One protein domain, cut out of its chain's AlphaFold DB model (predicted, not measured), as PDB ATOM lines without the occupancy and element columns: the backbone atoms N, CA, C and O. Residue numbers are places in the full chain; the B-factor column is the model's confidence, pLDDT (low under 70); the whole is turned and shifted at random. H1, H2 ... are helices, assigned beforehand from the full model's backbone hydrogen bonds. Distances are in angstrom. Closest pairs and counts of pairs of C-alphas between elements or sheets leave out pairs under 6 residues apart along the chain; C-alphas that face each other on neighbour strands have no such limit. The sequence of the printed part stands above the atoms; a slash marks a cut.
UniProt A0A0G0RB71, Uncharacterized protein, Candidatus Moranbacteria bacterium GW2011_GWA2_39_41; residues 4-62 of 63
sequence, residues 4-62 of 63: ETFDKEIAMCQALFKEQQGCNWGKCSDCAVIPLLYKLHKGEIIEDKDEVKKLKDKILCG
ATOM      1  N   GLU A   4      97.389  93.864  66.259       97.50
ATOM      2  CA  GLU A   4      96.005  93.503  66.576       97.50
ATOM      3  C   GLU A   4      95.937  92.138  67.266       97.50
ATOM      4  O   GLU A   4      95.289  92.003  68.303       97.50
ATOM      5  N   THR A   5      96.651  91.144  66.735       97.12
ATOM      6  CA  THR A   5      96.767  89.825  67.366       97.12
ATOM      7  C   THR A   5      97.399  89.940  68.752       97.12
ATOM      8  O   THR A   5      96.863  89.399  69.714       97.12
ATOM      9  N   PHE A   6      98.490  90.702  68.888       96.19
ATOM     10  CA  PHE A   6      99.144  90.907  70.183       96.19
ATOM     11  C   PHE A   6      98.197  91.522  71.224       96.19
ATOM     12  O   PHE A   6      98.079  90.999  72.331       96.19
ATOM     13  N   ASP A   7      97.486  92.592  70.864       95.81
ATOM     14  CA  ASP A   7      96.565  93.277  71.773       95.81
ATOM     15  C   ASP A   7      95.412  92.356  72.212       95.81
ATOM     16  O   ASP A   7      95.041  92.358  73.387       95.81
ATOM     17  N   LYS A   8      94.877  91.528  71.299       96.75
ATOM     18  CA  LYS A   8      93.840  90.531  71.621       96.75
ATOM     19  C   LYS A   8      94.341  89.479  72.611       96.75
ATOM     20  O   LYS A   8      93.665  89.210  73.604       96.75
ATOM     21  N   GLU A   9      95.523  88.915  72.378       94.31
ATOM     22  CA  GLU A   9      96.130  87.906  73.262       94.31
ATOM     23  C   GLU A   9      96.425  88.471  74.663       94.31
ATOM     24  O   GLU A   9      96.128  87.842  75.685       94.31
ATOM     25  N   ILE A  10      96.945  89.702  74.732       93.62
ATOM     26  CA  ILE A  10      97.180  90.402  76.000       93.62
ATOM     27  C   ILE A  10      95.864  90.688  76.731       93.62
ATOM     28  O   ILE A  10      95.783  90.451  77.939       93.62
ATOM     29  N   ALA A  11      94.824  91.135  76.023       94.25
ATOM     30  CA  ALA A  11      93.514  91.393  76.616       94.25
ATOM     31  C   ALA A  11      92.900  90.129  77.239       94.25
ATOM     32  O   ALA A  11      92.324  90.201  78.326       94.25
ATOM     33  N   MET A  12      93.076  88.960  76.613       92.00
ATOM     34  CA  MET A  12      92.643  87.684  77.196       92.00
ATOM     35  C   MET A  12      93.395  87.363  78.493       92.00
ATOM     36  O   MET A  12      92.772  86.993  79.489       92.00
ATOM     37  N   CYS A  13      94.720  87.556  78.515       91.06
ATOM     38  CA  CYS A  13      95.519  87.361  79.728       91.06
ATOM     39  C   CYS A  13      95.061  88.290  80.865       91.06
ATOM     40  O   CYS A  13      94.941  87.853  82.009       91.06
ATOM     41  N   GLN A  14      94.774  89.557  80.552       90.81
ATOM     42  CA  GLN A  14      94.274  90.544  81.513       90.81
ATOM     43  C   GLN A  14      92.885  90.186  82.050       90.81
ATOM     44  O   GLN A  14      92.652  90.300  83.252       90.81
ATOM     45  N   ALA A  15      91.962  89.771  81.179       90.81
ATOM     46  CA  ALA A  15      90.602  89.405  81.565       90.81
ATOM     47  C   ALA A  15      90.597  88.205  82.521       90.81
ATOM     48  O   ALA A  15      90.039  88.295  83.612       90.81
ATOM     49  N   LEU A  16      91.315  87.134  82.164       88.81
ATOM     50  CA  LEU A  16      91.437  85.945  83.009       88.81
ATOM     51  C   LEU A  16      92.107  86.269  84.347       88.81
ATOM     52  O   LEU A  16      91.631  85.854  85.402       88.81
ATOM     53  N   PHE A  17      93.173  87.072  84.337       89.06
ATOM     54  CA  PHE A  17      93.822  87.463  85.583       89.06
ATOM     55  C   PHE A  17      92.875  88.238  86.511       89.06
ATOM     56  O   PHE A  17      92.898  88.023  87.720       89.06
ATOM     57  N   LYS A  18      91.997  89.089  85.967       87.44
ATOM     58  CA  LYS A  18      90.989  89.808  86.760       87.44
ATOM     59  C   LYS A  18      89.898  88.892  87.314       87.44
ATOM     60  O   LYS A  18      89.494  89.086  88.455       87.44
ATOM     61  N   GLU A  19      89.428  87.919  86.535       87.69
ATOM     62  CA  GLU A  19      88.342  87.022  86.959       87.69
ATOM     63  C   GLU A  19      88.775  86.014  88.025       87.69
ATOM     64  O   GLU A  19      88.039  85.775  88.979       87.69
ATOM     65  N   GLN A  20      89.963  85.421  87.879       85.88
ATOM     66  CA  GLN A  20      90.373  84.272  88.697       85.88
ATOM     67  C   GLN A  20      91.764  84.411  89.331       85.88
ATOM     68  O   GLN A  20      92.278  83.437  89.878       85.88
ATOM     69  N   GLN A  21      92.400  85.590  89.254       79.00
ATOM     70  CA  GLN A  21      93.784  85.822  89.714       79.00
ATOM     71  C   GLN A  21      94.792  84.817  89.131       79.00
ATOM     72  O   GLN A  21      95.778  84.428  89.759       79.00
ATOM     73  N   GLY A  22      94.540  84.385  87.896       75.50
ATOM     74  CA  GLY A  22      95.295  83.335  87.231       75.50
ATOM     75  C   GLY A  22      94.876  83.169  85.775       75.50
ATOM     76  O   GLY A  22      94.221  84.028  85.197       75.50
ATOM     77  N   CYS A  23      95.245  82.041  85.176       77.75
ATOM     78  CA  CYS A  23      94.800  81.670  83.836       77.75
ATOM     79  C   CYS A  23      94.512  80.166  83.773       77.75
ATOM     80  O   CYS A  23      94.902  79.413  84.666       77.75
ATOM     81  N   ASN A  24      93.879  79.710  82.693       77.12
ATOM     82  CA  ASN A  24      93.522  78.294  82.513       77.12
ATOM     83  C   ASN A  24      94.728  77.353  82.360       77.12
ATOM     84  O   ASN A  24      94.570  76.137  82.379       77.12
ATOM     85  N   TRP A  25      95.932  77.909  82.229       73.19
ATOM     86  CA  TRP A  25      97.179  77.172  82.038       73.19
ATOM     87  C   TRP A  25      97.993  77.022  83.334       73.19
ATOM     88  O   TRP A  25      99.084  76.460  83.309       73.19
ATOM     89  N   GLY A  26      97.482  77.522  84.468       76.50
ATOM     90  CA  GLY A  26      98.129  77.434  85.778       76.50
ATOM     91  C   GLY A  26      98.388  78.800  86.419       76.50
ATOM     92  O   GLY A  26      97.641  79.762  86.224       76.50
ATOM     93  N   LYS A  27      99.455  78.889  87.222       77.56
ATOM     94  CA  LYS A  27      99.804  80.102  87.978       77.56
ATOM     95  C   LYS A  27     100.389  81.176  87.058       77.56
ATOM     96  O   LYS A  27     101.370  80.936  86.358       77.56
ATOM     97  N   CYS A  28      99.855  82.398  87.115       79.56
ATOM     98  CA  CYS A  28     100.377  83.528  86.331       79.56
ATOM     99  C   CYS A  28     101.852  83.859  86.637       79.56
ATOM    100  O   CYS A  28     102.588  84.268  85.730       79.56
ATOM    101  N   SER A  29     102.314  83.622  87.872       77.00
ATOM    102  CA  SER A  29     103.727  83.775  88.259       77.00
ATOM    103  C   SER A  29     104.665  82.948  87.378       77.00
ATOM    104  O   SER A  29     105.729  83.430  86.993       77.00
ATOM    105  N   ASP A  30     104.211  81.769  86.955       81.69
ATOM    106  CA  ASP A  30     105.018  80.773  86.243       81.69
ATOM    107  C   ASP A  30     104.748  80.803  84.726       81.69
ATOM    108  O   ASP A  30     105.405  80.129  83.939       81.69
ATOM    109  N   CYS A  31     103.789  81.625  84.288       84.81
ATOM    110  CA  CYS A  31     103.352  81.701  82.899       84.81
ATOM    111  C   CYS A  31     104.421  82.317  81.977       84.81
ATOM    112  O   CYS A  31     104.822  83.466  82.165       84.81
ATOM    113  N   ALA A  32     104.845  81.593  80.940       88.50
ATOM    114  CA  ALA A  32     105.790  82.090  79.931       88.50
ATOM    115  C   ALA A  32     105.109  82.770  78.725       88.50
ATOM    116  O   ALA A  32     105.793  83.276  77.835       88.50
ATOM    117  N   VAL A  33     103.771  82.812  78.692       91.44
ATOM    118  CA  VAL A  33     103.006  83.336  77.548       91.44
ATOM    119  C   VAL A  33     103.286  84.819  77.325       91.44
ATOM    120  O   VAL A  33     103.590  85.208  76.207       91.44
ATOM    121  N   ILE A  34     103.257  85.650  78.373       91.94
ATOM    122  CA  ILE A  34     103.482  87.098  78.230       91.94
ATOM    123  C   ILE A  34     104.874  87.414  77.634       91.94
ATOM    124  O   ILE A  34     104.920  88.119  76.624       91.94
ATOM    125  N   PRO A  35     105.996  86.879  78.164       93.50
ATOM    126  CA  PRO A  35     107.311  87.045  77.536       93.50
ATOM    127  C   PRO A  35     107.371  86.529  76.093       93.50
ATOM    128  O   PRO A  35     107.965  87.175  75.230       93.50
ATOM    129  N   LEU A  36     106.721  85.397  75.800       93.81
ATOM    130  CA  LEU A  36     106.659  84.848  74.446       93.81
ATOM    131  C   LEU A  36     105.912  85.782  73.483       93.81
ATOM    132  O   LEU A  36     106.415  86.060  72.396       93.81
ATOM    133  N   LEU A  37     104.743  86.291  73.872       94.19
ATOM    134  CA  LEU A  37     103.973  87.250  73.075       94.19
ATOM    135  C   LEU A  37     104.787  88.522  72.821       94.19
ATOM    136  O   LEU A  37     104.808  89.026  71.698       94.19
ATOM    137  N   TYR A  38     105.510  89.003  73.837       94.81
ATOM    138  CA  TYR A  38     106.391  90.162  73.708       94.81
ATOM    139  C   TYR A  38     107.510  89.911  72.694       94.81
ATOM    140  O   TYR A  38     107.697  90.718  71.785       94.81
ATOM    141  N   LYS A  39     108.168  88.747  72.754       95.50
ATOM    142  CA  LYS A  39     109.153  88.316  71.753       95.50
ATOM    143  C   LYS A  39     108.567  88.260  70.352       95.50
ATOM    144  O   LYS A  39     109.169  88.765  69.409       95.50
ATOM    145  N   LEU A  40     107.390  87.663  70.194       96.38
ATOM    146  CA  LEU A  40     106.749  87.519  68.887       96.38
ATOM    147  C   LEU A  40     106.298  88.861  68.297       96.38
ATOM    148  O   LEU A  40     106.203  88.980  67.074       96.38
ATOM    149  N   HIS A  41     105.998  89.855  69.134       96.19
ATOM    150  CA  HIS A  41     105.556  91.176  68.697       96.19
ATOM    151  C   HIS A  41     106.708  92.180  68.520       96.19
ATOM    152  O   HIS A  41     106.759  92.867  67.503       96.19
ATOM    153  N   LYS A  42     107.629  92.268  69.486       93.81
ATOM    154  CA  LYS A  42     108.742  93.235  69.514       93.81
ATOM    155  C   LYS A  42     110.060  92.688  68.970       93.81
ATOM    156  O   LYS A  42     110.936  93.472  68.634       93.81
ATOM    157  N   GLY A  43     110.207  91.367  68.870       94.06
ATOM    158  CA  GLY A  43     111.475  90.721  68.520       94.06
ATOM    159  C   GLY A  43     112.466  90.622  69.688       94.06
ATOM    160  O   GLY A  43     113.587  90.168  69.488       94.06
ATOM    161  N   GLU A  44     112.062  91.018  70.896       92.44
ATOM    162  CA  GLU A  44     112.924  91.083  72.081       92.44
ATOM    163  C   GLU A  44     112.734  89.858  72.978       92.44
ATOM    164  O   GLU A  44     111.608  89.460  73.278       92.44
ATOM    165  N   ILE A  45     113.835  89.257  73.428       93.12
ATOM    166  CA  ILE A  45     113.798  88.148  74.384       93.12
ATOM    167  C   ILE A  45     114.097  88.708  75.772       93.12
ATOM    168  O   ILE A  45     115.162  89.275  75.987       93.12
ATOM    169  N   ILE A  46     113.159  88.525  76.699       91.12
ATOM    170  CA  ILE A  46     113.309  88.907  78.104       91.12
ATOM    171  C   ILE A  46     113.408  87.614  78.915       91.12
ATOM    172  O   ILE A  46     112.421  86.886  79.039       91.12
ATOM    173  N   GLU A  47     114.606  87.308  79.413       87.75
ATOM    174  CA  GLU A  47     114.909  86.064  80.146       87.75
ATOM    175  C   GLU A  47     115.249  86.310  81.618       87.75
ATOM    176  O   GLU A  47     115.104  85.404  82.444       87.75
ATOM    177  N   ASP A  48     115.673  87.530  81.959       93.62
ATOM    178  CA  ASP A  48     115.926  87.903  83.342       93.62
ATOM    179  C   ASP A  48     114.633  87.816  84.162       93.62
ATOM    180  O   ASP A  48     113.567  88.287  83.758       93.62
ATOM    181  N   LYS A  49     114.718  87.187  85.335       90.38
ATOM    182  CA  LYS A  49     113.534  86.895  86.154       90.38
ATOM    183  C   LYS A  49     112.853  88.162  86.660       90.38
ATOM    184  O   LYS A  49     111.622  88.194  86.730       90.38
ATOM    185  N   ASP A  50     113.626  89.187  87.004       92.88
ATOM    186  CA  ASP A  50     113.085  90.443  87.508       92.88
ATOM    187  C   ASP A  50     112.474  91.263  86.370       92.88
ATOM    188  O   ASP A  50     111.420  91.876  86.549       92.88
ATOM    189  N   GLU A  51     113.068  91.231  85.176       93.38
ATOM    190  CA  GLU A  51     112.482  91.849  83.981       93.38
ATOM    191  C   GLU A  51     111.194  91.153  83.534       93.38
ATOM    192  O   GLU A  51     110.200  91.827  83.250       93.38
ATOM    193  N   VAL A  52     111.159  89.817  83.547       92.62
ATOM    194  CA  VAL A  52     109.937  89.043  83.284       92.62
ATOM    195  C   VAL A  52     108.845  89.419  84.281       92.62
ATOM    196  O   VAL A  52     107.692  89.613  83.889       92.62
ATOM    197  N   LYS A  53     109.189  89.546  85.567       91.31
ATOM    198  CA  LYS A  53     108.237  89.958  86.599       91.31
ATOM    199  C   LYS A  53     107.699  91.367  86.335       91.31
ATOM    200  O   LYS A  53     106.486  91.539  86.286       91.31
ATOM    201  N   LYS A  54     108.573  92.344  86.072       92.62
ATOM    202  CA  LYS A  54     108.171  93.726  85.745       92.62
ATOM    203  C   LYS A  54     107.272  93.790  84.514       92.62
ATOM    204  O   LYS A  54     106.277  94.507  84.518       92.62
ATOM    205  N   LEU A  55     107.598  93.030  83.467       92.44
ATOM    206  CA  LEU A  55     106.782  92.954  82.257       92.44
ATOM    207  C   LEU A  55     105.374  92.434  82.569       92.44
ATOM    208  O   LEU A  55     104.386  93.007  82.109       92.44
ATOM    209  N   LYS A  56     105.285  91.351  83.348       90.38
ATOM    210  CA  LYS A  56     104.004  90.777  83.768       90.38
ATOM    211  C   LYS A  56     103.202  91.760  84.611       90.38
ATOM    212  O   LYS A  56     102.028  91.947  84.316       90.38
ATOM    213  N   ASP A  57     103.821  92.414  85.591       89.69
ATOM    214  CA  ASP A  57     103.154  93.390  86.460       89.69
ATOM    215  C   ASP A  57     102.622  94.583  85.648       89.69
ATOM    216  O   ASP A  57     101.466  94.976  85.796       89.69
ATOM    217  N   LYS A  58     103.413  95.087  84.696       91.19
ATOM    218  CA  LYS A  58     102.988  96.148  83.776       91.19
ATOM    219  C   LYS A  58     101.773  95.748  82.939       91.19
ATOM    220  O   LYS A  58     100.861  96.545  82.735       91.19
ATOM    221  N   ILE A  59     101.756  94.514  82.434       90.25
ATOM    222  CA  ILE A  59     100.689  94.024  81.553       90.25
ATOM    223  C   ILE A  59      99.426  93.646  82.334       90.25
ATOM    224  O   ILE A  59      98.325  93.957  81.885       90.25
ATOM    225  N   LEU A  60      99.566  92.966  83.471       87.06
ATOM    226  CA  LEU A  60      98.450  92.387  84.223       87.06
ATOM    227  C   LEU A  60      97.897  93.333  85.295       87.06
ATOM    228  O   LEU A  60      96.684  93.374  85.495       87.06
ATOM    229  N   CYS A  61      98.767  94.087  85.967       73.88
ATOM    230  CA  CYS A  61      98.414  94.955  87.094       73.88
ATOM    231  C   CYS A  61      98.355  96.442  86.704       73.88
ATOM    232  O   CYS A  61      97.755  97.226  87.434       73.88
ATOM    233  N   GLY A  62      98.923  96.829  85.554       60.22
ATOM    234  CA  GLY A  62      98.872  98.204  85.043       60.22
ATOM    235  C   GLY A  62      99.734  99.206  85.820       60.22
ATOM    236  O   GLY A  62      99.387 100.386  85.848       60.22
TER     237      GLY A  62
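What this domain is: This is residues 4 to 62 of the 63 residues of an uncharacterized protein of Candidatus Moranbacteria bacterium GW2011_GWA2_39_41 (UniProt A0A0G0RB71). Two helices, H1 and H2, run opposite ways as a loose helical hairpin, and a third, H3, is set across them about perpendicular to both, its residues 59 to 60 reaching H1. The loop of residues 21 to 32 joins the hairpin's helices. The printed part has 59 residues, with three named helices in the order H1, H2, H3 and no named strand; its class is all helix. It is compact and rounded, with a radius of gyration of the C-alphas of 10.8 A and spans of 29 by 27 by 21 A.

Where its parts are: H1, the longest helix, covers residues 4 to 20 and measures 24.6 A from C-alpha 4 at (96.005, 93.503, 66.576) to C-alpha 20. H2 covers residues 33 to 42, 14.0 A long, beginning at C-alpha 33 at (103.006, 83.336, 77.548). H3 covers residues 49 to 60, 16.2 A long, ending at C-alpha 60 at (98.450, 92.387, 84.223).

How they stand to each other: H1 touches H2 with residues 6 to 10 alone; the closest C-alphas, of Phe 6 and His 41, are 6.6 A apart. The two form a helical hairpin at a shallow tilt of 20 degrees, opposite ways. H2 touches residues 52 to 56 of H3 alone, closest at the C-alphas of Pro 35 and Val 52, 6.6 A apart, and the two are about perpendicular at 87 degrees. Residues 59 to 60 of H3 alone touch residues 10 to 17 of H1 alone; the closest C-alphas, of Gln 14 and Leu 60, are 5.3 A apart, and these helices are also about perpendicular at 87 degrees. The helix packing is mostly crossed, but only just: 1 of the 3 pairs is at a shallow tilt. In H1, H2 and H3 every O i to N i+4 pair is within hydrogen-bond range.

The domain as a whole: The C-alphas of Gln 20 and Gly 43, the two farthest apart, are 29.9 A apart. The printed part has no cut. The link from H1 to H2, 12 residues, is long; that from H2 to H3, 6 residues, is short. The mean pLDDT of the printed part is 88.8, and residue 62 alone is under 70.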